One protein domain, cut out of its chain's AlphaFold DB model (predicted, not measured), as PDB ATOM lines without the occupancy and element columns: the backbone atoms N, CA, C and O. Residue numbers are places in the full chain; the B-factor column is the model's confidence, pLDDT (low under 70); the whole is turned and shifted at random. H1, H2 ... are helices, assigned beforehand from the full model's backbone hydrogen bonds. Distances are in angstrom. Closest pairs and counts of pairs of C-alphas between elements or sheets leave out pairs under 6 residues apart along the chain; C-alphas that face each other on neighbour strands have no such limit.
ATOM      1  N   ILE A  30      18.313  40.174 -15.968       98.62
ATOM      2  CA  ILE A  30      18.070  40.647 -17.340       98.62
ATOM      3  C   ILE A  30      16.879  39.916 -17.969       98.62
ATOM      4  O   ILE A  30      15.985  40.562 -18.515       98.62
ATOM      5  N   LEU A  31      16.833  38.584 -17.859       98.44
ATOM      6  CA  LEU A  31      15.734  37.783 -18.400       98.44
ATOM      7  C   LEU A  31      14.393  38.134 -17.745       98.44
ATOM      8  O   LEU A  31      13.395  38.280 -18.449       98.44
ATOM      9  N   ALA A  32      14.370  38.320 -16.424       98.31
ATOM     10  CA  ALA A  32      13.173  38.757 -15.710       98.31
ATOM     11  C   ALA A  32      12.718  40.160 -16.155       98.31
ATOM     12  O   ALA A  32      11.530  40.378 -16.400       98.31
ATOM     13  N   GLY A  33      13.657  41.096 -16.326       98.25
ATOM     14  CA  GLY A  33      13.378  42.440 -16.831       98.25
ATOM     15  C   GLY A  33      12.817  42.427 -18.254       98.25
ATOM     16  O   GLY A  33      11.827  43.097 -18.536       98.25
ATOM     17  N   TRP A  34      13.389  41.630 -19.156       98.50
ATOM     18  CA  TRP A  34      12.873  41.498 -20.520       98.50
ATOM     19  C   TRP A  34      11.514  40.808 -20.579       98.50
ATOM     20  O   TRP A  34      10.668  41.222 -21.366       98.50
ATOM     21  N   LEU A  35      11.265  39.817 -19.722       98.38
ATOM     22  CA  LEU A  35       9.939  39.217 -19.591       98.38
ATOM     23  C   LEU A  35       8.897  40.271 -19.182       98.38
ATOM     24  O   LEU A  35       7.822  40.343 -19.779       98.38
ATOM     25  N   LEU A  36       9.235  41.128 -18.214       97.81
ATOM     26  CA  LEU A  36       8.379  42.240 -17.807       97.81
ATOM     27  C   LEU A  36       8.177  43.255 -18.941       97.81
ATOM     28  O   LEU A  36       7.055  43.703 -19.164       97.81
ATOM     29  N   LEU A  37       9.230  43.600 -19.684       97.56
ATOM     30  CA  LEU A  37       9.123  44.487 -20.843       97.56
ATOM     31  C   LEU A  37       8.178  43.907 -21.904       97.56
ATOM     32  O   LEU A  37       7.300  44.617 -22.389       97.56
ATOM     33  N   VAL A  38       8.301  42.618 -22.226       97.25
ATOM     34  CA  VAL A  38       7.380  41.935 -23.147       97.25
ATOM     35  C   VAL A  38       5.944  42.025 -22.638       97.25
ATOM     36  O   VAL A  38       5.050  42.342 -23.419       97.25
ATOM     37  N   LEU A  39       5.716  41.820 -21.337       97.06
ATOM     38  CA  LEU A  39       4.390  41.958 -20.736       97.06
ATOM     39  C   LEU A  39       3.844  43.388 -20.879       97.06
ATOM     40  O   LEU A  39       2.683  43.561 -21.247       97.06
ATOM     41  N   ILE A  40       4.674  44.406 -20.644       96.44
ATOM     42  CA  ILE A  40       4.309  45.824 -20.797       96.44
ATOM     43  C   ILE A  40       3.906  46.137 -22.242       96.44
ATOM     44  O   ILE A  40       2.890  46.794 -22.478       96.44
ATOM     45  N   LEU A  41       4.683  45.654 -23.213       95.50
ATOM     46  CA  LEU A  41       4.408  45.877 -24.631       95.50
ATOM     47  C   LEU A  41       3.161  45.113 -25.092       95.50
ATOM     48  O   LEU A  41       2.333  45.681 -25.800       95.50
ATOM     49  N   ALA A  42       2.988  43.865 -24.650       94.81
ATOM     50  CA  ALA A  42       1.844  43.026 -25.002       94.81
ATOM     51  C   ALA A  42       0.525  43.547 -24.413       94.81
ATOM     52  O   ALA A  42      -0.505  43.526 -25.079       94.81
ATOM     53  N   THR A  43       0.557  44.046 -23.175       96.56
ATOM     54  CA  THR A  43      -0.608  44.677 -22.528       96.56
ATOM     55  C   THR A  43      -0.820  46.124 -22.965       96.56
ATOM     56  O   THR A  43      -1.827  46.729 -22.605       96.56
ATOM     57  N   ASN A  44       0.104  46.670 -23.762       93.50
ATOM     58  CA  ASN A  44       0.090  48.040 -24.254       93.50
ATOM     59  C   ASN A  44      -0.123  49.066 -23.128       93.50
ATOM     60  O   ASN A  44      -0.955  49.972 -23.236       93.50
ATOM     61  N   GLU A  56       8.693  55.985 -36.714       94.00
ATOM     62  CA  GLU A  56       9.454  55.728 -37.947       94.00
ATOM     63  C   GLU A  56      10.615  54.741 -37.724       94.00
ATOM     64  O   GLU A  56      11.065  54.077 -38.656       94.00
ATOM     65  N   THR A  57      11.108  54.628 -36.484       94.44
ATOM     66  CA  THR A  57      12.270  53.799 -36.125       94.44
ATOM     67  C   THR A  57      11.988  52.914 -34.904       94.44
ATOM     68  O   THR A  57      12.658  53.035 -33.881       94.44
ATOM     69  N   PRO A  58      11.043  51.957 -34.987       91.12
ATOM     70  CA  PRO A  58      10.551  51.190 -33.835       91.12
ATOM     71  C   PRO A  58      11.633  50.352 -33.133       91.12
ATOM     72  O   PRO A  58      11.532  50.083 -31.937       91.12
ATOM     73  N   LEU A  59      12.704  49.968 -33.839       95.50
ATOM     74  CA  LEU A  59      13.814  49.213 -33.245       95.50
ATOM     75  C   LEU A  59      14.613  50.025 -32.218       95.50
ATOM     76  O   LEU A  59      15.140  49.442 -31.271       95.50
ATOM     77  N   VAL A  60      14.712  51.347 -32.381       96.25
ATOM     78  CA  VAL A  60      15.498  52.212 -31.488       96.25
ATOM     79  C   VAL A  60      14.920  52.234 -30.066       96.25
ATOM     80  O   VAL A  60      15.648  51.858 -29.144       96.25
ATOM     81  N   PRO A  61      13.637  52.586 -29.836       95.62
ATOM     82  CA  PRO A  61      13.064  52.573 -28.495       95.62
ATOM     83  C   PRO A  61      13.021  51.161 -27.900       95.62
ATOM     84  O   PRO A  61      13.259  51.018 -26.705       95.62
ATOM     85  N   ILE A  62      12.808  50.111 -28.707       96.31
ATOM     86  CA  ILE A  62      12.896  48.722 -28.225       96.31
ATOM     87  C   ILE A  62      14.303  48.425 -27.703       96.31
ATOM     88  O   ILE A  62      14.445  47.921 -26.590       96.31
ATOM     89  N   GLY A  63      15.346  48.762 -28.465       97.06
ATOM     90  CA  GLY A  63      16.733  48.566 -28.047       97.06
ATOM     91  C   GLY A  63      17.073  49.342 -26.774       97.06
ATOM     92  O   GLY A  63      17.677  48.785 -25.856       97.06
ATOM     93  N   MET A  64      16.625  50.596 -26.676       97.19
ATOM     94  CA  MET A  64      16.814  51.421 -25.480       97.19
ATOM     95  C   MET A  64      16.094  50.842 -24.256       97.19
ATOM     96  O   MET A  64      16.685  50.780 -23.178       97.19
ATOM     97  N   LEU A  65      14.850  50.379 -24.413       96.81
ATOM     98  CA  LEU A  65      14.085  49.749 -23.334       96.81
ATOM     99  C   LEU A  65      14.729  48.435 -22.890       96.81
ATOM    100  O   LEU A  65      14.937  48.231 -21.698       96.81
ATOM    101  N   MET A  66      15.106  47.572 -23.833       98.06
ATOM    102  CA  MET A  66      15.807  46.320 -23.539       98.06
ATOM    103  C   MET A  66      17.105  46.584 -22.769       98.06
ATOM    104  O   MET A  66      17.364  45.913 -21.771       98.06
ATOM    105  N   ALA A  67      17.897  47.578 -23.184       98.38
ATOM    106  CA  ALA A  67      19.126  47.958 -22.495       98.38
ATOM    107  C   ALA A  67      18.854  48.510 -21.086       98.38
ATOM    108  O   ALA A  67      19.490  48.071 -20.128       98.38
ATOM    109  N   GLY A  68      17.885  49.418 -20.937       98.19
ATOM    110  CA  GLY A  68      17.505  49.981 -19.640       98.19
ATOM    111  C   GLY A  68      17.042  48.908 -18.654       98.19
ATOM    112  O   GLY A  68      17.578  48.809 -17.553       98.19
ATOM    113  N   PHE A  69      16.120  48.035 -19.074       98.31
ATOM    114  CA  PHE A  69      15.644  46.922 -18.248       98.31
ATOM    115  C   PHE A  69      16.766  45.934 -17.913       98.31
ATOM    116  O   PHE A  69      16.851  45.486 -16.769       98.31
ATOM    117  N   ALA A  70      17.650  45.627 -18.867       98.50
ATOM    118  CA  ALA A  70      18.798  44.760 -18.622       98.50
ATOM    119  C   ALA A  70      19.722  45.339 -17.539       98.50
ATOM    120  O   ALA A  70      20.082  44.633 -16.598       98.50
ATOM    121  N   ILE A  71      20.062  46.627 -17.635       98.19
ATOM    122  CA  ILE A  71      20.923  47.304 -16.659       98.19
ATOM    123  C   ILE A  71      20.246  47.337 -15.285       98.19
ATOM    124  O   ILE A  71      20.869  46.949 -14.297       98.19
ATOM    125  N   THR A  72      18.978  47.747 -15.203       97.75
ATOM    126  CA  THR A  72      18.263  47.879 -13.926       97.75
ATOM    127  C   THR A  72      18.053  46.530 -13.239       97.75
ATOM    128  O   THR A  72      18.502  46.346 -12.107       97.75
ATOM    129  N   PHE A  73      17.407  45.569 -13.906       98.38
ATOM    130  CA  PHE A  73      17.085  44.282 -13.283       98.38
ATOM    131  C   PHE A  73      18.314  43.389 -13.124       98.38
ATOM    132  O   PHE A  73      18.440  42.703 -12.111       98.38
ATOM    133  N   GLY A  74      19.246  43.428 -14.081       97.94
ATOM    134  CA  GLY A  74      20.521  42.727 -13.965       97.94
ATOM    135  C   GLY A  74      21.320  43.209 -12.758       97.94
ATOM    136  O   GLY A  74      21.776  42.388 -11.965       97.94
ATOM    137  N   SER A  75      21.419  44.528 -12.557       97.44
ATOM    138  CA  SER A  75      22.112  45.096 -11.391       97.44
ATOM    139  C   SER A  75      21.404  44.774 -10.078       97.44
ATOM    140  O   SER A  75      22.069  44.443  -9.100       97.44
ATOM    141  N   ALA A  76      20.069  44.827 -10.046       97.81
ATOM    142  CA  ALA A  76      19.297  44.489  -8.853       97.81
ATOM    143  C   ALA A  76      19.497  43.022  -8.436       97.81
ATOM    144  O   ALA A  76      19.804  42.751  -7.276       97.81
ATOM    145  N   ALA A  77      19.394  42.080  -9.381       97.88
ATOM    146  CA  ALA A  77      19.609  40.658  -9.114       97.88
ATOM    147  C   ALA A  77      21.062  40.360  -8.713       97.88
ATOM    148  O   ALA A  77      21.307  39.619  -7.764       97.88
ATOM    149  N   ALA A  78      22.028  40.978  -9.397       96.56
ATOM    150  CA  ALA A  78      23.443  40.871  -9.066       96.56
ATOM    151  C   ALA A  78      23.743  41.391  -7.647       96.56
ATOM    152  O   ALA A  78      24.409  40.709  -6.869       96.56
ATOM    153  N   GLY A  79      23.214  42.565  -7.292       95.44
ATOM    154  CA  GLY A  79      23.360  43.161  -5.963       95.44
ATOM    155  C   GLY A  79      22.722  42.311  -4.865       95.44
ATOM    156  O   GLY A  79      23.378  42.019  -3.866       95.44
ATOM    157  N   ALA A  80      21.490  41.840  -5.078       95.62
ATOM    158  CA  ALA A  80      20.800  40.951  -4.143       95.62
ATOM    159  C   ALA A  80      21.582  39.650  -3.906       95.62
ATOM    160  O   ALA A  80      21.728  39.204  -2.769       95.62
ATOM    161  N   ALA A  81      22.145  39.070  -4.966       94.19
ATOM    162  CA  ALA A  81      22.941  37.854  -4.878       94.19
ATOM    163  C   ALA A  81      24.229  38.050  -4.058       94.19
ATOM    164  O   ALA A  81      24.601  37.180  -3.271       94.19
ATOM    165  N   VAL A  82      24.902  39.197  -4.211       92.69
ATOM    166  CA  VAL A  82      26.086  39.540  -3.404       92.69
ATOM    167  C   VAL A  82      25.717  39.742  -1.933       92.69
ATOM    168  O   VAL A  82      26.430  39.240  -1.068       92.69
ATOM    169  N   MET A  83      24.607  40.429  -1.642       92.94
ATOM    170  CA  MET A  83      24.141  40.638  -0.264       92.94
ATOM    171  C   MET A  83      23.779  39.317   0.427       92.94
ATOM    172  O   MET A  83      24.162  39.117   1.576       92.94
ATOM    173  N   MET A  84      23.118  38.389  -0.275       90.81
ATOM    174  CA  MET A  84      22.817  37.057   0.272       90.81
ATOM    175  C   MET A  84      24.087  36.241   0.539       90.81
ATOM    176  O   MET A  84      24.220  35.656   1.606       90.81
ATOM    177  N   MET A  85      25.070  36.274  -0.371       88.31
ATOM    178  CA  MET A  85      26.352  35.588  -0.152       88.31
ATOM    179  C   MET A  85      27.116  36.125   1.067       88.31
ATOM    180  O   MET A  85      27.909  35.393   1.659       88.31
ATOM    181  N   ALA A  86      26.955  37.408   1.402       79.25
ATOM    182  CA  ALA A  86      27.559  37.977   2.602       79.25
ATOM    183  C   ALA A  86      26.916  37.400   3.874       79.25
ATOM    184  O   ALA A  86      27.644  37.032   4.787       79.25
ATOM    185  N   HIS A  87      25.589  37.241   3.893       77.75
ATOM    186  CA  HIS A  87      24.871  36.677   5.037       77.75
ATOM    187  C   HIS A  87      25.239  35.207   5.297       77.75
ATOM    188  O   HIS A  87      25.526  34.847   6.433       77.75
ATOM    189  N   ASP A  88      25.363  34.395   4.240       74.50
ATOM    190  CA  ASP A  88      25.738  32.974   4.349       74.50
ATOM    191  C   ASP A  88      27.142  32.740   4.952       74.50
ATOM    192  O   ASP A  88      27.463  31.620   5.349       74.50
TER     193      ASP A  88
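Overview. This is residues 30 to 44 and 56 to 88 of the 92 residues of an uncharacterized protein of Rhodomicrobium vannielii (strain ATCC 17100 / ATH 3.1.1 / DSM 162 / LMG 4299) (UniProt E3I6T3). A short helix, H1, branches off the side of one long helix, H2: its first residue packs near the middle of H2, and from there it slants away toward its last residue. H2 makes the length of this rod, and two stretches stick out free of H1: residues 56 to 61, of which 59 to 61 belong to H2, and residues 79 to 88, which belong to H2. The printed part has 48 residues with two named helices, H1 then H2, and no named strand; the class is all helix. The whole is loose, with a radius of gyration of the C-alphas of 13.8 A and spans of 50 by 19 by 10 A.

Arrangement. H1, residues 30 to 42, and H2, residues 59 to 88, touch, H2 with residues 65 to 74 alone. Their closest C-alphas, those of Ile 30 and Ala 70, are 4.4 A apart. They run opposite ways at a steep tilt of 41 degrees. In H1 and H2 every O i to N i+4 pair is within hydrogen-bond range.

Along the chain. H1 begins at C-alpha 30 (18.070, 40.647, -17.340) and is 18.1 A long. H2 is 42.7 A long and ends at C-alpha 88 (25.738, 32.974, 4.349).

Size, cuts and confidence. Residues 45 to 55 are not printed, and C-alphas 44 and 56 are 18.3 A apart across this cut. No printed residue is under 70 in pLDDT.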